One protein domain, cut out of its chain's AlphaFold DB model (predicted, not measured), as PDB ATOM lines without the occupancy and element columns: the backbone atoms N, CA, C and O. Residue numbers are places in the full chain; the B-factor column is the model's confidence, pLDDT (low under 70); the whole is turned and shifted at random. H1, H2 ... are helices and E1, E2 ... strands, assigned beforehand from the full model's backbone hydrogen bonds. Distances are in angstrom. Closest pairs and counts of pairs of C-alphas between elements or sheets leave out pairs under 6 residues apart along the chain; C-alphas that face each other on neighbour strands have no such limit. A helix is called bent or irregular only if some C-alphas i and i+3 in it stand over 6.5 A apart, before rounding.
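What this domain is: This is residues 498 to 514 and 521 to 631 of the 636 residues of the protein "Hypothetical protein" of Brachionus calyciflorus (UniProt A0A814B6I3). Two lobes sit end to end: in one, helix H3 packs on strand E4 of the parallel pair E1 and E4 and on helix H1, the strand pair, H3 and H1 making a triangle, with the hairpin E2 and E3 next to H3 and H1 and the irregular helix H2 near H3 and E3; in the other, H4 is crossed by H6, and H5 sits beside H4. The last residues of H4, 601 to 603, join the lobes at H3, while residues 503 to 514 run out to a cut. The printed part has 128 residues with six named helices and four named strands, in the order E1 H1 H2 H3 E2 E3 E4 H4 H5 H6, a mixed class of helices and strands; E1 and E4 are parallel, E2 and E3 antiparallel. It is compact, with a radius of gyration of the C-alphas of 15.3 A and spans of 44 by 34 by 29 A.

How they stand to each other: Start at E1, residues 498 to 502, and find its parallel neighbour E4, residues 574 to 579, with N 501 and O 577 2.9 A apart, within hydrogen-bond range. Look next at H1, residues 527 to 532, which touches H3, residues 550 to 556, at a steep tilt of 59 degrees, opposite ways; their closest C-alphas are Tyr 531 and Leu 550, 6.5 A. H2, residues 538 to 546, is irregular, C-alphas 539 and 542 being 7.8 A apart, and it is near H3. The closest C-alphas of H3 and E4 are those of Arg 555 and Thr 574, 5.2 A. E2, residues 557 to 559, and E3, residues 565 to 567, form a hairpin, with N 558 and O 566 at 2.8 A. H4, residues 589 to 603, touches H3 with residues 601 to 603 alone, closest at C-alphas 602 and 550, 5.1 A, the same way at 36 degrees, only just steep. H5, residues 611 to 615, and H4 only just touch, with 3 pairs of C-alphas within 8 A, the closest those of Ile 614 and Ile 601, 7.3 A. H6, residues 620 to 630, touches H4 at a steep tilt of 49 degrees, the same way, closest at C-alphas 620 and 597, 4.9 A. In H1, H3, H4, H5 and H6 every O i to N i+4 pair is within hydrogen-bond range; in H2 1 of 5 is, beside 3 of 6 O i to N i+3 pairs.

Where its parts are: Find C-alpha 498 at (34.913, 46.914, 20.895), where E1 begins its 13.4 A. E4 is 16.4 A long and H2 15.8 A. H4 starts at (22.501, 19.091, 14.252) and runs 20.9 A; H6 runs 15.6 A to C-alpha 630 at (23.200, 34.002, -3.689).

The domain as a whole: The C-alphas of Val 514 and Lys 629 are the two farthest apart, 47.3 A. Residues 515 to 520 are not printed, and C-alphas 514 and 521 stand 8.3 A apart across the cut; nearby, residues 509 to 510 pair antiparallel with 523 to 524. Of the links printed whole, none is long. Mean pLDDT of the printed part is 82.6, and 12 residues are under 70, among them 512 to 514 and 544 to 546.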
ATOM      1  N   TYR A 498      35.567  48.222  20.760       86.50
ATOM      2  CA  TYR A 498      34.913  46.914  20.895       86.50
ATOM      3  C   TYR A 498      33.452  47.066  21.325       86.50
ATOM      4  O   TYR A 498      33.171  47.461  22.456       86.50
ATOM      5  N   VAL A 499      32.514  46.691  20.453       87.12
ATOM      6  CA  VAL A 499      31.072  46.733  20.747       87.12
ATOM      7  C   VAL A 499      30.550  45.313  20.915       87.12
ATOM      8  O   VAL A 499      30.678  44.495  20.006       87.12
ATOM      9  N   THR A 500      29.964  45.000  22.072       87.31
ATOM     10  CA  THR A 500      29.354  43.683  22.317       87.31
ATOM     11  C   THR A 500      27.850  43.739  22.074       87.31
ATOM     12  O   THR A 500      27.164  44.558  22.678       87.31
ATOM     13  N   VAL A 501      27.333  42.855  21.217       88.44
ATOM     14  CA  VAL A 501      25.909  42.782  20.850       88.44
ATOM     15  C   VAL A 501      25.387  41.357  21.018       88.44
ATOM     16  O   VAL A 501      26.032  40.391  20.600       88.44
ATOM     17  N   SER A 502      24.210  41.224  21.633       87.69
ATOM     18  CA  SER A 502      23.472  39.960  21.644       87.69
ATOM     19  C   SER A 502      22.791  39.741  20.295       87.69
ATOM     20  O   SER A 502      22.176  40.655  19.756       87.69
ATOM     21  N   THR A 503      22.885  38.527  19.763       87.19
ATOM     22  CA  THR A 503      22.147  38.054  18.588       87.19
ATOM     23  C   THR A 503      20.950  37.183  18.983       87.19
ATOM     24  O   THR A 503      20.437  36.425  18.162       87.19
ATOM     25  N   GLU A 504      20.503  37.277  20.239       86.25
ATOM     26  CA  GLU A 504      19.191  36.815  20.699       86.25
ATOM     27  C   GLU A 504      18.190  37.970  20.561       86.25
ATOM     28  O   GLU A 504      18.178  38.882  21.384       86.25
ATOM     29  N   ILE A 505      17.366  37.935  19.508       82.00
ATOM     30  CA  ILE A 505      16.439  39.022  19.128       82.00
ATOM     31  C   ILE A 505      15.454  39.378  20.254       82.00
ATOM     32  O   ILE A 505      15.104  40.541  20.429       82.00
ATOM     33  N   ASP A 506      15.026  38.385  21.030       79.25
ATOM     34  CA  ASP A 506      14.021  38.553  22.084       79.25
ATOM     35  C   ASP A 506      14.642  38.894  23.460       79.25
ATOM     36  O   ASP A 506      13.933  39.023  24.458       79.25
ATOM     37  N   SER A 507      15.969  39.061  23.527       78.81
ATOM     38  CA  SER A 507      16.704  39.395  24.751       78.81
ATOM     39  C   SER A 507      16.744  40.911  24.962       78.81
ATOM     40  O   SER A 507      17.386  41.639  24.204       78.81
ATOM     41  N   ARG A 508      16.062  41.405  26.003       76.56
ATOM     42  CA  ARG A 508      15.971  42.839  26.333       76.56
ATOM     43  C   ARG A 508      16.648  43.168  27.658       76.56
ATOM     44  O   ARG A 508      16.574  42.404  28.617       76.56
ATOM     45  N   GLN A 509      17.269  44.345  27.729       76.25
ATOM     46  CA  GLN A 509      17.826  44.872  28.973       76.25
ATOM     47  C   GLN A 509      16.741  45.625  29.756       76.25
ATOM     48  O   GLN A 509      16.091  46.518  29.212       76.25
ATOM     49  N   LEU A 510      16.567  45.287  31.035       76.19
ATOM     50  CA  LEU A 510      15.671  46.009  31.943       76.19
ATOM     51  C   LEU A 510      16.168  47.441  32.186       76.19
ATOM     52  O   LEU A 510      17.376  47.681  32.297       76.19
ATOM     53  N   ASN A 511      15.239  48.389  32.304       71.69
ATOM     54  CA  ASN A 511      15.557  49.705  32.839       71.69
ATOM     55  C   ASN A 511      15.553  49.642  34.374       71.69
ATOM     56  O   ASN A 511      14.508  49.440  34.977       71.69
ATOM     57  N   LEU A 512      16.726  49.789  34.994       68.75
ATOM     58  CA  LEU A 512      16.881  49.822  36.457       68.75
ATOM     59  C   LEU A 512      16.834  51.248  37.033       68.75
ATOM     60  O   LEU A 512      16.874  51.410  38.246       68.75
ATOM     61  N   ASN A 513      16.754  52.267  36.170       62.81
ATOM     62  CA  ASN A 513      16.671  53.679  36.543       62.81
ATOM     63  C   ASN A 513      15.266  54.205  36.209       62.81
ATOM     64  O   ASN A 513      15.126  55.151  35.436       62.81
ATOM     65  N   VAL A 514      14.234  53.518  36.697       58.53
ATOM     66  CA  VAL A 514      12.843  53.977  36.615       58.53
ATOM     67  C   VAL A 514      12.526  54.617  37.960       58.53
ATOM     68  O   VAL A 514      12.521  53.918  38.972       58.53
ATOM     69  N   LYS A 521       9.883  53.424  29.537       67.31
ATOM     70  CA  LYS A 521       9.703  52.009  29.180       67.31
ATOM     71  C   LYS A 521      10.542  51.099  30.087       67.31
ATOM     72  O   LYS A 521      11.756  51.264  30.198       67.31
ATOM     73  N   ALA A 522       9.911  50.049  30.618       71.19
ATOM     74  CA  ALA A 522      10.541  49.045  31.483       71.19
ATOM     75  C   ALA A 522      11.727  48.286  30.837       71.19
ATOM     76  O   ALA A 522      12.517  47.647  31.534       71.19
ATOM     77  N   THR A 523      11.881  48.353  29.509       77.50
ATOM     78  CA  THR A 523      13.041  47.808  28.787       77.50
ATOM     79  C   THR A 523      13.699  48.867  27.913       77.50
ATOM     80  O   THR A 523      13.030  49.720  27.329       77.50
ATOM     81  N   LYS A 524      15.028  48.790  27.805       79.00
ATOM     82  CA  LYS A 524      15.832  49.681  26.966       79.00
ATOM     83  C   LYS A 524      15.932  49.123  25.549       79.00
ATOM     84  O   LYS A 524      16.138  47.921  25.372       79.00
ATOM     85  N   ASN A 525      15.839  49.998  24.549       81.19
ATOM     86  CA  ASN A 525      16.126  49.628  23.165       81.19
ATOM     87  C   ASN A 525      17.615  49.295  23.017       81.19
ATOM     88  O   ASN A 525      18.483  50.057  23.442       81.19
ATOM     89  N   SER A 526      17.902  48.168  22.382       85.38
ATOM     90  CA  SER A 526      19.252  47.726  22.053       85.38
ATOM     91  C   SER A 526      19.596  48.039  20.593       85.38
ATOM     92  O   SER A 526      18.732  48.378  19.783       85.38
ATOM     93  N   LEU A 527      20.867  47.874  20.211       87.50
ATOM     94  CA  LEU A 527      21.295  48.052  18.817       87.50
ATOM     95  C   LEU A 527      20.574  47.106  17.836       87.50
ATOM     96  O   LEU A 527      20.436  47.464  16.669       87.50
ATOM     97  N   ILE A 528      20.072  45.945  18.291       88.44
ATOM     98  CA  ILE A 528      19.297  45.032  17.436       88.44
ATOM     99  C   ILE A 528      17.869  45.551  17.191       88.44
ATOM    100  O   ILE A 528      17.352  45.393  16.088       88.44
ATOM    101  N   ASP A 529      17.271  46.257  18.160       87.25
ATOM    102  CA  ASP A 529      15.970  46.924  18.000       87.25
ATOM    103  C   ASP A 529      16.068  48.102  17.022       87.25
ATOM    104  O   ASP A 529      15.210  48.264  16.148       87.25
ATOM    105  N   TYR A 530      17.133  48.907  17.130       88.06
ATOM    106  CA  TYR A 530      17.405  49.993  16.182       88.06
ATOM    107  C   TYR A 530      17.715  49.465  14.779       88.06
ATOM    108  O   TYR A 530      17.249  50.049  13.803       88.06
ATOM    109  N   TYR A 531      18.437  48.346  14.662       89.06
ATOM    110  CA  TYR A 531      18.652  47.690  13.374       89.06
ATOM    111  C   TYR A 531      17.331  47.204  12.768       89.06
ATOM    112  O   TYR A 531      17.040  47.545  11.623       89.06
ATOM    113  N   ALA A 532      16.503  46.474  13.525       88.44
ATOM    114  CA  ALA A 532      15.219  45.954  13.046       88.44
ATOM    115  C   ALA A 532      14.297  47.069  12.517       88.44
ATOM    116  O   ALA A 532      13.679  46.914  11.467       88.44
ATOM    117  N   ASN A 533      14.262  48.221  13.192       87.62
ATOM    118  CA  ASN A 533      13.417  49.357  12.813       87.62
ATOM    119  C   ASN A 533      14.119  50.385  11.900       87.62
ATOM    120  O   ASN A 533      13.544  51.434  11.614       87.62
ATOM    121  N   ARG A 534      15.338  50.115  11.401       86.69
ATOM    122  CA  ARG A 534      16.191  51.122  10.726       86.69
ATOM    123  C   ARG A 534      15.525  51.857   9.558       86.69
ATOM    124  O   ARG A 534      15.766  53.046   9.386       86.69
ATOM    125  N   LYS A 535      14.656  51.188   8.789       82.69
ATOM    126  CA  LYS A 535      13.932  51.787   7.647       82.69
ATOM    127  C   LYS A 535      12.927  52.872   8.070       82.69
ATOM    128  O   LYS A 535      12.607  53.749   7.272       82.69
ATOM    129  N   GLN A 536      12.461  52.836   9.320       80.75
ATOM    130  CA  GLN A 536      11.540  53.816   9.906       80.75
ATOM    131  C   GLN A 536      12.280  55.018  10.534       80.75
ATOM    132  O   GLN A 536      11.655  56.026  10.849       80.75
ATOM    133  N   LEU A 537      13.608  54.945  10.703       79.19
ATOM    134  CA  LEU A 537      14.416  55.994  11.331       79.19
ATOM    135  C   LEU A 537      14.841  57.054  10.306       79.19
ATOM    136  O   LEU A 537      15.898  56.945   9.683       79.19
ATOM    137  N   GLU A 538      14.028  58.103  10.164       69.88
ATOM    138  CA  GLU A 538      14.273  59.264   9.286       69.88
ATOM    139  C   GLU A 538      15.710  59.805   9.384       69.88
ATOM    140  O   GLU A 538      16.365  60.010   8.363       69.88
ATOM    141  N   SER A 539      16.234  59.937  10.608       68.69
ATOM    142  CA  SER A 539      17.572  60.471  10.905       68.69
ATOM    143  C   SER A 539      18.740  59.677  10.311       68.69
ATOM    144  O   SER A 539      19.851  60.197  10.235       68.69
ATOM    145  N   ILE A 540      18.515  58.423   9.909       72.56
ATOM    146  CA  ILE A 540      19.558  57.495   9.451       72.56
ATOM    147  C   ILE A 540      19.369  57.093   7.978       72.56
ATOM    148  O   ILE A 540      20.310  56.575   7.376       72.56
ATOM    149  N   LYS A 541      18.216  57.389   7.352       69.44
ATOM    150  CA  LYS A 541      17.868  56.965   5.974       69.44
ATOM    151  C   LYS A 541      19.006  57.159   4.961       69.44
ATOM    152  O   LYS A 541      19.356  56.215   4.258       69.44
ATOM    153  N   ASN A 542      19.650  58.327   4.953       67.19
ATOM    154  CA  ASN A 542      20.732  58.655   4.011       67.19
ATOM    155  C   ASN A 542      22.033  57.853   4.241       67.19
ATOM    156  O   ASN A 542      22.840  57.711   3.327       67.19
ATOM    157  N   GLN A 543      22.250  57.316   5.445       70.38
ATOM    158  CA  GLN A 543      23.447  56.546   5.812       70.38
ATOM    159  C   GLN A 543      23.274  55.032   5.582       70.38
ATOM    160  O   GLN A 543      24.263  54.301   5.520       70.38
ATOM    161  N   LEU A 544      22.038  54.549   5.394       68.00
ATOM    162  CA  LEU A 544      21.741  53.123   5.183       68.00
ATOM    163  C   LEU A 544      22.273  52.560   3.859       68.00
ATOM    164  O   LEU A 544      22.453  51.350   3.756       68.00
ATOM    165  N   VAL A 545      22.582  53.410   2.874       62.50
ATOM    166  CA  VAL A 545      23.033  53.010   1.524       62.50
ATOM    167  C   VAL A 545      24.283  52.108   1.550       62.50
ATOM    168  O   VAL A 545      24.491  51.318   0.635       62.50
ATOM    169  N   LYS A 546      25.105  52.181   2.608       62.75
ATOM    170  CA  LYS A 546      26.317  51.355   2.789       62.75
ATOM    171  C   LYS A 546      26.148  50.192   3.786       62.75
ATOM    172  O   LYS A 546      27.132  49.532   4.121       62.75
ATOM    173  N   ILE A 547      24.940  49.940   4.301       72.12
ATOM    174  CA  ILE A 547      24.703  49.060   5.459       72.12
ATOM    175  C   ILE A 547      23.704  47.949   5.113       72.12
ATOM    176  O   ILE A 547      22.499  48.106   5.276       72.12
ATOM    177  N   GLY A 548      24.227  46.796   4.681       75.81
ATOM    178  CA  GLY A 548      23.417  45.628   4.301       75.81
ATOM    179  C   GLY A 548      23.207  44.556   5.382       75.81
ATOM    180  O   GLY A 548      22.539  43.569   5.108       75.81
ATOM    181  N   ASN A 549      23.805  44.680   6.576       87.62
ATOM    182  CA  ASN A 549      23.626  43.701   7.658       87.62
ATOM    183  C   ASN A 549      23.869  44.284   9.064       87.62
ATOM    184  O   ASN A 549      24.388  45.397   9.215       87.62
ATOM    185  N   LEU A 550      23.512  43.512  10.099       89.06
ATOM    186  CA  LEU A 550      23.618  43.902  11.511       89.06
ATOM    187  C   LEU A 550      25.061  44.220  11.933       89.06
ATOM    188  O   LEU A 550      25.278  45.173  12.681       89.06
ATOM    189  N   ILE A 551      26.055  43.455  11.467       89.88
ATOM    190  CA  ILE A 551      27.462  43.711  11.817       89.88
ATOM    191  C   ILE A 551      27.916  45.061  11.261       89.88
ATOM    192  O   ILE A 551      28.476  45.859  12.011       89.88
ATOM    193  N   SER A 552      27.628  45.357   9.993       87.56
ATOM    194  CA  SER A 552      27.908  46.670   9.407       87.56
ATOM    195  C   SER A 552      27.189  47.781  10.175       87.56
ATOM    196  O   SER A 552      27.823  48.762  10.550       87.56
ATOM    197  N   PHE A 553      25.906  47.607  10.509       89.19
ATOM    198  CA  PHE A 553      25.141  48.602  11.272       89.19
ATOM    199  C   PHE A 553      25.792  48.932  12.623       89.19
ATOM    200  O   PHE A 553      25.967  50.100  12.955       89.19
ATOM    201  N   VAL A 554      26.227  47.916  13.373       89.62
ATOM    202  CA  VAL A 554      26.896  48.088  14.676       89.62
ATOM    203  C   VAL A 554      28.312  48.677  14.543       89.62
ATOM    204  O   VAL A 554      28.800  49.313  15.476       89.62
ATOM    205  N   ARG A 555      28.983  48.523  13.389       88.56
ATOM    206  CA  ARG A 555      30.251  49.225  13.109       88.56
ATOM    207  C   ARG A 555      30.054  50.719  12.861       88.56
ATOM    208  O   ARG A 555      30.923  51.497  13.244       88.56
ATOM    209  N   PHE A 556      28.929  51.111  12.262       86.88
ATOM    210  CA  PHE A 556      28.590  52.511  11.977       86.88
ATOM    211  C   PHE A 556      27.892  53.231  13.136       86.88
ATOM    212  O   PHE A 556      28.133  54.423  13.314       86.88
ATOM    213  N   PHE A 557      27.104  52.535  13.962       87.62
ATOM    214  CA  PHE A 557      26.289  53.150  15.016       87.62
ATOM    215  C   PHE A 557      26.614  52.684  16.440       87.62
ATOM    216  O   PHE A 557      27.009  51.544  16.689       87.62
ATOM    217  N   LYS A 558      26.371  53.581  17.396       89.12
ATOM    218  CA  LYS A 558      26.405  53.355  18.845       89.12
ATOM    219  C   LYS A 558      25.181  53.973  19.516       89.12
ATOM    220  O   LYS A 558      24.461  54.761  18.907       89.12
ATOM    221  N   LEU A 559      24.982  53.637  20.785       86.62
ATOM    222  CA  LEU A 559      24.039  54.332  21.657       86.62
ATOM    223  C   LEU A 559      24.800  55.351  22.516       86.62
ATOM    224  O   LEU A 559      25.913  55.064  22.963       86.62
ATOM    225  N   ASP A 560      24.222  56.533  22.715       82.88
ATOM    226  CA  ASP A 560      24.711  57.525  23.678       82.88
ATOM    227  C   ASP A 560      24.273  57.183  25.121       82.88
ATOM    228  O   ASP A 560      23.626  56.163  25.375       82.88
ATOM    229  N   SER A 561      24.618  58.038  26.091       79.81
ATOM    230  CA  SER A 561      24.207  57.880  27.498       79.81
ATOM    231  C   SER A 561      22.687  57.902  27.707       79.81
ATOM    232  O   SER A 561      22.196  57.367  28.698       79.81
ATOM    233  N   ASN A 562      21.948  58.488  26.762       78.56
ATOM    234  CA  ASN A 562      20.493  58.613  26.753       78.56
ATOM    235  C   ASN A 562      19.827  57.521  25.892       78.56
ATOM    236  O   ASN A 562      18.639  57.614  25.586       78.56
ATOM    237  N   TYR A 563      20.584  56.490  25.495       78.81
ATOM    238  CA  TYR A 563      20.159  55.384  24.632       78.81
ATOM    239  C   TYR A 563      19.680  55.807  23.230       78.81
ATOM    240  O   TYR A 563      19.024  55.027  22.539       78.81
ATOM    241  N   LYS A 564      20.041  57.009  22.766       82.88
ATOM    242  CA  LYS A 564      19.794  57.472  21.395       82.88
ATOM    243  C   LYS A 564      20.900  56.990  20.463       82.88
ATOM    244  O   LYS A 564      22.072  56.917  20.829       82.88
ATOM    245  N   ILE A 565      20.518  56.671  19.232       86.12
ATOM    246  CA  ILE A 565      21.439  56.191  18.204       86.12
ATOM    247  C   ILE A 565      22.273  57.341  17.617       86.12
ATOM    248  O   ILE A 565      21.739  58.376  17.225       86.12
ATOM    249  N   THR A 566      23.591  57.152  17.561       86.25
ATOM    250  CA  THR A 566      24.576  58.106  17.024       86.25
ATOM    251  C   THR A 566      25.625  57.370  16.190       86.25
ATOM    252  O   THR A 566      25.856  56.177  16.394       86.25
ATOM    253  N   ALA A 567      26.258  58.049  15.231       84.19
ATOM    254  CA  ALA A 567      27.308  57.451  14.406       84.19
ATOM    255  C   ALA A 567      28.672  57.409  15.129       84.19
ATOM    256  O   ALA A 567      28.971  58.244  15.989       84.19
ATOM    257  N   TRP A 568      29.523  56.448  14.765       81.69
ATOM    258  CA  TRP A 568      30.953  56.475  15.083       81.69
ATOM    259  C   TRP A 568      31.690  57.437  14.143       81.69
ATOM    260  O   TRP A 568      31.419  57.445  12.945       81.69
ATOM    261  N   ALA A 569      32.673  58.175  14.666       79.06
ATOM    262  CA  ALA A 569      33.656  58.861  13.825       79.06
ATOM    263  C   ALA A 569      34.528  57.818  13.089       79.06
ATOM    264  O   ALA A 569      34.445  57.670  11.871       79.06
ATOM    265  N   ASP A 570      35.238  56.984  13.855       77.62
ATOM    266  CA  ASP A 570      36.153  55.950  13.348       77.62
ATOM    267  C   ASP A 570      35.460  54.579  13.178       77.62
ATOM    268  O   ASP A 570      35.851  53.583  13.794       77.62
ATOM    269  N   HIS A 571      34.414  54.500  12.350       78.62
ATOM    270  CA  HIS A 571      33.668  53.251  12.097       78.62
ATOM    271  C   HIS A 571      34.552  52.089  11.589       78.62
ATOM    272  O   HIS A 571      34.320  50.919  11.918       78.62
ATOM    273  N   ASP A 572      35.627  52.394  10.855       79.50
ATOM    274  CA  ASP A 572      36.599  51.400  10.392       79.50
ATOM    275  C   ASP A 572      37.403  50.739  11.518       79.50
ATOM    276  O   ASP A 572      37.832  49.590  11.371       79.50
ATOM    277  N   LYS A 573      37.537  51.411  12.667       85.00
ATOM    278  CA  LYS A 573      38.201  50.889  13.870       85.00
ATOM    279  C   LYS A 573      37.223  50.187  14.824       85.00
ATOM    280  O   LYS A 573      37.626  49.777  15.910       85.00
ATOM    281  N   THR A 574      35.957  49.995  14.448       88.00
ATOM    282  CA  THR A 574      34.966  49.292  15.282       88.00
ATOM    283  C   THR A 574      34.951  47.781  15.018       88.00
ATOM    284  O   THR A 574      34.727  47.329  13.893       88.00
ATOM    285  N   VAL A 575      35.139  46.991  16.081       87.38
ATOM    286  CA  VAL A 575      35.100  45.521  16.106       87.38
ATOM    287  C   VAL A 575      33.856  45.051  16.861       87.38
ATOM    288  O   VAL A 575      33.676  45.345  18.044       87.38
ATOM    289  N   VAL A 576      33.010  44.267  16.190       88.31
ATOM    290  CA  VAL A 576      31.752  43.762  16.759       88.31
ATOM    291  C   VAL A 576      31.947  42.373  17.361       88.31
ATOM    292  O   VAL A 576      32.298  41.414  16.672       88.31
ATOM    293  N   ILE A 577      31.683  42.244  18.660       87.50
ATOM    294  CA  ILE A 577      31.716  40.982  19.399       87.50
ATOM    295  C   ILE A 577      30.278  40.498  19.585       87.50
ATOM    296  O   ILE A 577      29.472  41.155  20.233       87.50
ATOM    297  N   THR A 578      29.955  39.323  19.050       87.88
ATOM    298  CA  THR A 578      28.602  38.757  19.164       87.88
ATOM    299  C   THR A 578      28.485  37.718  20.276       87.88
ATOM    300  O   THR A 578      29.414  36.940  20.524       87.88
ATOM    301  N   LEU A 579      27.327  37.705  20.937       82.62
ATOM    302  CA  LEU A 579      26.902  36.694  21.907       82.62
ATOM    303  C   LEU A 579      25.558  36.089  21.462       82.62
ATOM    304  O   LEU A 579      24.725  36.850  20.990       82.62
ATOM    305  N   PRO A 580      25.311  34.779  21.640       82.50
ATOM    306  CA  PRO A 580      26.235  33.758  22.130       82.50
ATOM    307  C   PRO A 580      27.346  33.412  21.119       82.50
ATOM    308  O   PRO A 580      27.199  33.543  19.903       82.50
ATOM    309  N   LYS A 581      28.485  32.926  21.630       79.62
ATOM    310  CA  LYS A 581      29.607  32.438  20.807       79.62
ATOM    311  C   LYS A 581      29.434  30.954  20.478       79.62
ATOM    312  O   LYS A 581      30.073  30.103  21.096       79.62
ATOM    313  N   ILE A 582      28.575  30.656  19.510       81.44
ATOM    314  CA  ILE A 582      28.401  29.293  18.989       81.44
ATOM    315  C   ILE A 582      29.495  28.997  17.960       81.44
ATOM    316  O   ILE A 582      29.812  29.840  17.121       81.44
ATOM    317  N   ARG A 583      30.101  27.810  18.052       79.69
ATOM    318  CA  ARG A 583      31.088  27.318  17.082       79.69
ATOM    319  C   ARG A 583      30.389  26.497  16.008       79.69
ATOM    320  O   ARG A 583      29.438  25.786  16.318       79.69
ATOM    321  N   TYR A 584      30.912  26.553  14.787       81.88
ATOM    322  CA  TYR A 584      30.573  25.588  13.749       81.88
ATOM    323  C   TYR A 584      30.898  24.172  14.248       81.88
ATOM    324  O   TYR A 584      32.015  23.921  14.707       81.88
ATOM    325  N   ASN A 585      29.908  23.286  14.202       81.94
ATOM    326  CA  ASN A 585      30.049  21.864  14.485       81.94
ATOM    327  C   ASN A 585      29.007  21.109  13.641       81.94
ATOM    328  O   ASN A 585      27.833  21.165  14.004       81.94
ATOM    329  N   PRO A 586      29.387  20.474  12.520       78.12
ATOM    330  CA  PRO A 586      28.427  19.854  11.605       78.12
ATOM    331  C   PRO A 586      27.803  18.576  12.185       78.12
ATOM    332  O   PRO A 586      26.659  18.264  11.869       78.12
ATOM    333  N   ASP A 587      28.514  17.885  13.081       82.81
ATOM    334  CA  ASP A 587      28.099  16.598  13.657       82.81
ATOM    335  C   ASP A 587      26.945  16.734  14.670       82.81
ATOM    336  O   ASP A 587      26.228  15.779  14.962       82.81
ATOM    337  N   ASP A 588      26.749  17.935  15.223       85.69
ATOM    338  CA  ASP A 588      25.698  18.242  16.192       85.69
ATOM    339  C   ASP A 588      24.625  19.105  15.527       85.69
ATOM    340  O   ASP A 588      24.741  20.331  15.459       85.69
ATOM    341  N   ARG A 589      23.568  18.451  15.036       83.94
ATOM    342  CA  ARG A 589      22.501  19.091  14.252       83.94
ATOM    343  C   ARG A 589      21.857  20.285  14.964       83.94
ATOM    344  O   ARG A 589      21.555  21.280  14.308       83.94
ATOM    345  N   GLU A 590      21.671  20.223  16.282       85.31
ATOM    346  CA  GLU A 590      21.032  21.303  17.044       85.31
ATOM    347  C   GLU A 590      21.990  22.476  17.288       85.31
ATOM    348  O   GLU A 590      21.613  23.634  17.085       85.31
ATOM    349  N   LYS A 591      23.267  22.217  17.609       84.38
ATOM    350  CA  LYS A 591      24.276  23.293  17.630       84.38
ATOM    351  C   LYS A 591      24.507  23.890  16.242       84.38
ATOM    352  O   LYS A 591      24.739  25.094  16.153       84.38
ATOM    353  N   TYR A 592      24.404  23.095  15.175       86.75
ATOM    354  CA  TYR A 592      24.518  23.574  13.801       86.75
ATOM    355  C   TYR A 592      23.340  24.475  13.407       86.75
ATOM    356  O   TYR A 592      23.576  25.592  12.951       86.75
ATOM    357  N   LYS A 593      22.086  24.079  13.683       88.31
ATOM    358  CA  LYS A 593      20.906  24.959  13.532       88.31
ATOM    359  C   LYS A 593      21.105  26.297  14.249       88.31
ATOM    360  O   LYS A 593      20.922  27.355  13.649       88.31
ATOM    361  N   LEU A 594      21.515  26.259  15.522       87.75
ATOM    362  CA  LEU A 594      21.751  27.462  16.325       87.75
ATOM    363  C   LEU A 594      22.896  28.321  15.761       87.75
ATOM    364  O   LEU A 594      22.783  29.547  15.728       87.75
ATOM    365  N   TYR A 595      23.976  27.703  15.276       89.62
ATOM    366  CA  TYR A 595      25.042  28.404  14.561       89.62
ATOM    367  C   TYR A 595      24.484  29.127  13.326       89.62
ATOM    368  O   TYR A 595      24.643  30.343  13.221       89.62
ATOM    369  N   CYS A 596      23.757  28.429  12.449       89.12
ATOM    370  CA  CYS A 596      23.162  29.016  11.246       89.12
ATOM    371  C   CYS A 596      22.203  30.172  11.566       89.12
ATOM    372  O   CYS A 596      22.259  31.215  10.912       89.12
ATOM    373  N   TYR A 597      21.392  30.035  12.620       90.75
ATOM    374  CA  TYR A 597      20.478  31.074  13.105       90.75
ATOM    375  C   TYR A 597      21.236  32.356  13.468       90.75
ATOM    376  O   TYR A 597      20.960  33.426  12.922       90.75
ATOM    377  N   HIS A 598      22.265  32.257  14.318       90.38
ATOM    378  CA  HIS A 598      23.029  33.438  14.713       90.38
ATOM    379  C   HIS A 598      23.917  33.999  13.593       90.38
ATOM    380  O   HIS A 598      24.192  35.195  13.625       90.38
ATOM    381  N   GLN A 599      24.374  33.204  12.618       89.44
ATOM    382  CA  GLN A 599      25.109  33.746  11.465       89.44
ATOM    383  C   GLN A 599      24.180  34.471  10.482       89.44
ATOM    384  O   GLN A 599      24.545  35.545  10.010       89.44
ATOM    385  N   THR A 600      22.964  33.956  10.259       88.81
ATOM    386  CA  THR A 600      21.920  34.641   9.476       88.81
ATOM    387  C   THR A 600      21.651  36.026  10.071       88.81
ATOM    388  O   THR A 600      21.854  37.029   9.398       88.81
ATOM    389  N   ILE A 601      21.367  36.103  11.377       90.50
ATOM    390  CA  ILE A 601      21.105  37.370  12.091       90.50
ATOM    391  C   ILE A 601      22.226  38.412  11.927       90.50
ATOM    392  O   ILE A 601      21.950  39.612  11.920       90.50
ATOM    393  N   LYS A 602      23.486  37.977  11.813       90.12
ATOM    394  CA  LYS A 602      24.651  38.867  11.690       90.12
ATOM    395  C   LYS A 602      24.842  39.414  10.283       90.12
ATOM    396  O   LYS A 602      25.197  40.585  10.150       90.12
ATOM    397  N   TYR A 603      24.681  38.560   9.274       88.38
ATOM    398  CA  TYR A 603      25.189  38.809   7.923       88.38
ATOM    399  C   TYR A 603      24.109  38.913   6.842       88.38
ATOM    400  O   TYR A 603      24.409  39.464   5.785       88.38
ATOM    401  N   SER A 604      22.878  38.454   7.094       86.38
ATOM    402  CA  SER A 604      21.754  38.674   6.179       86.38
ATOM    403  C   SER A 604      21.124  40.055   6.382       86.38
ATOM    404  O   SER A 604      21.158  40.625   7.479       86.38
ATOM    405  N   ASP A 605      20.490  40.565   5.328       86.00
ATOM    406  CA  ASP A 605      19.600  41.719   5.430       86.00
ATOM    407  C   ASP A 605      18.241  41.263   5.987       86.00
ATOM    408  O   ASP A 605      17.666  40.275   5.526       86.00
ATOM    409  N   TRP A 606      17.756  41.931   7.032       88.44
ATOM    410  CA  TRP A 606      16.475  41.631   7.685       88.44
ATOM    411  C   TRP A 606      15.994  42.831   8.504       88.44
ATOM    412  O   TRP A 606      16.811  43.637   8.941       88.44
ATOM    413  N   ASP A 607      14.692  43.000   8.694       87.94
ATOM    414  CA  ASP A 607      14.079  44.125   9.408       87.94
ATOM    415  C   ASP A 607      12.824  43.687  10.190       87.94
ATOM    416  O   ASP A 607      12.557  42.497  10.347       87.94
ATOM    417  N   ILE A 608      12.067  44.643  10.732       87.50
ATOM    418  CA  ILE A 608      10.857  44.382  11.520       87.50
ATOM    419  C   ILE A 608       9.739  43.661  10.737       87.50
ATOM    420  O   ILE A 608       8.907  43.008  11.362       87.50
ATOM    421  N   LEU A 609       9.719  43.729   9.399       87.44
ATOM    422  CA  LEU A 609       8.696  43.088   8.565       87.44
ATOM    423  C   LEU A 609       8.949  41.579   8.435       87.44
ATOM    424  O   LEU A 609       8.012  40.793   8.560       87.44
ATOM    425  N   ASN A 610      10.208  41.163   8.251       86.69
ATOM    426  CA  ASN A 610      10.589  39.746   8.141       86.69
ATOM    427  C   ASN A 610      11.180  39.144   9.436       86.69
ATOM    428  O   ASN A 610      11.594  37.983   9.460       86.69
ATOM    429  N   ILE A 611      11.158  39.879  10.556       85.81
ATOM    430  CA  ILE A 611      11.694  39.426  11.854       85.81
ATOM    431  C   ILE A 611      11.097  38.094  12.334       85.81
ATOM    432  O   ILE A 611      11.793  37.287  12.950       85.81
ATOM    433  N   ASN A 612       9.819  37.837  12.038       85.56
ATOM    434  CA  ASN A 612       9.132  36.605  12.432       85.56
ATOM    435  C   ASN A 612       9.617  35.393  11.631       85.56
ATOM    436  O   ASN A 612       9.711  34.298  12.184       85.56
ATOM    437  N   GLU A 613      10.013  35.592  10.372       84.38
ATOM    438  CA  GLU A 613      10.710  34.562   9.610       84.38
ATOM    439  C   GLU A 613      12.064  34.291  10.260       84.38
ATOM    440  O   GLU A 613      12.345  33.146  10.608       84.38
ATOM    441  N   ILE A 614      12.883  35.324  10.499       85.44
ATOM    442  CA  ILE A 614      14.223  35.191  11.099       85.44
ATOM    443  C   ILE A 614      14.179  34.493  12.467       85.44
ATOM    444  O   ILE A 614      15.028  33.643  12.733       85.44
ATOM    445  N   ARG A 615      13.174  34.783  13.305       85.06
ATOM    446  CA  ARG A 615      12.941  34.128  14.607       85.06
ATOM    447  C   ARG A 615      12.800  32.606  14.522       85.06
ATOM    448  O   ARG A 615      13.202  31.923  15.464       85.06
ATOM    449  N   ASN A 616      12.262  32.063  13.427       86.25
ATOM    450  CA  ASN A 616      12.104  30.620  13.257       86.25
ATOM    451  C   ASN A 616      13.475  29.935  13.067       86.25
ATOM    452  O   ASN A 616      14.144  30.108  12.041       86.25
ATOM    453  N   LYS A 617      13.869  29.141  14.072       84.50
ATOM    454  CA  LYS A 617      15.160  28.437  14.154       84.50
ATOM    455  C   LYS A 617      15.235  27.174  13.296       84.50
ATOM    456  O   LYS A 617      16.333  26.809  12.884       84.50
ATOM    457  N   ASP A 618      14.118  26.516  12.991       85.69
ATOM    458  CA  ASP A 618      14.138  25.250  12.244       85.69
ATOM    459  C   ASP A 618      14.496  25.447  10.767       85.69
ATOM    460  O   ASP A 618      15.187  24.621  10.174       85.69
ATOM    461  N   THR A 619      14.142  26.604  10.208       86.56
ATOM    462  CA  THR A 619      14.500  27.029   8.840       86.56
ATOM    463  C   THR A 619      15.880  27.701   8.746       86.56
ATOM    464  O   THR A 619      16.279  28.163   7.678       86.56
ATOM    465  N   ALA A 620      16.648  27.772   9.840       85.56
ATOM    466  CA  ALA A 620      17.916  28.508   9.875       85.56
ATOM    467  C   ALA A 620      19.008  27.933   8.953       85.56
ATOM    468  O   ALA A 620      19.807  28.693   8.407       85.56
ATOM    469  N   ILE A 621      19.048  26.608   8.767       86.12
ATOM    470  CA  ILE A 621      20.014  25.953   7.865       86.12
ATOM    471  C   ILE A 621      19.702  26.305   6.407       86.12
ATOM    472  O   ILE A 621      20.596  26.691   5.661       86.12
ATOM    473  N   GLU A 622      18.430  26.216   6.015       88.19
ATOM    474  CA  GLU A 622      17.977  26.531   4.659       88.19
ATOM    475  C   GLU A 622      18.243  27.999   4.304       88.19
ATOM    476  O   GLU A 622      18.810  28.286   3.253       88.19
ATOM    477  N   LYS A 623      17.936  28.925   5.223       85.12
ATOM    478  CA  LYS A 623      18.242  30.356   5.070       85.12
ATOM    479  C   LYS A 623      19.730  30.620   4.870       85.12
ATOM    480  O   LYS A 623      20.079  31.383   3.974       85.12
ATOM    481  N   LEU A 624      20.603  29.989   5.664       85.50
ATOM    482  CA  LEU A 624      22.046  30.161   5.497       85.50
ATOM    483  C   LEU A 624      22.519  29.592   4.152       85.50
ATOM    484  O   LEU A 624      23.288  30.251   3.463       85.50
ATOM    485  N   ASN A 625      22.035  28.416   3.747       85.62
ATOM    486  CA  ASN A 625      22.388  27.817   2.458       85.62
ATOM    487  C   ASN A 625      21.915  28.679   1.275       85.62
ATOM    488  O   ASN A 625      22.678  28.901   0.337       85.62
ATOM    489  N   ASN A 626      20.693  29.215   1.336       85.75
ATOM    490  CA  ASN A 626      20.168  30.145   0.335       85.75
ATOM    491  C   ASN A 626      20.982  31.447   0.305       85.75
ATOM    492  O   ASN A 626      21.361  31.897  -0.772       85.75
ATOM    493  N   PHE A 627      21.325  32.014   1.467       82.06
ATOM    494  CA  PHE A 627      22.215  33.173   1.553       82.06
ATOM    495  C   PHE A 627      23.575  32.891   0.905       82.06
ATOM    496  O   PHE A 627      23.997  33.666   0.060       82.06
ATOM    497  N   LEU A 628      24.231  31.772   1.232       82.69
ATOM    498  CA  LEU A 628      25.530  31.400   0.657       82.69
ATOM    499  C   LEU A 628      25.453  31.164  -0.859       82.69
ATOM    500  O   LEU A 628      26.379  31.534  -1.572       82.69
ATOM    501  N   LYS A 629      24.348  30.600  -1.367       83.06
ATOM    502  CA  LYS A 629      24.133  30.364  -2.806       83.06
ATOM    503  C   LYS A 629      23.999  31.659  -3.617       83.06
ATOM    504  O   LYS A 629      24.398  31.681  -4.779       83.06
ATOM    505  N   TYR A 630      23.422  32.708  -3.030       78.00
ATOM    506  CA  TYR A 630      23.200  34.002  -3.689       78.00
ATOM    507  C   TYR A 630      24.116  35.120  -3.154       78.00
ATOM    508  O   TYR A 630      23.938  36.289  -3.503       78.00
ATOM    509  N   ALA A 631      25.097  34.784  -2.312       68.62
ATOM    510  CA  ALA A 631      26.072  35.731  -1.792       68.62
ATOM    511  C   ALA A 631      27.004  36.205  -2.924       68.62
ATOM    512  O   ALA A 631      27.536  35.378  -3.666       68.62
TER     513      ALA A 631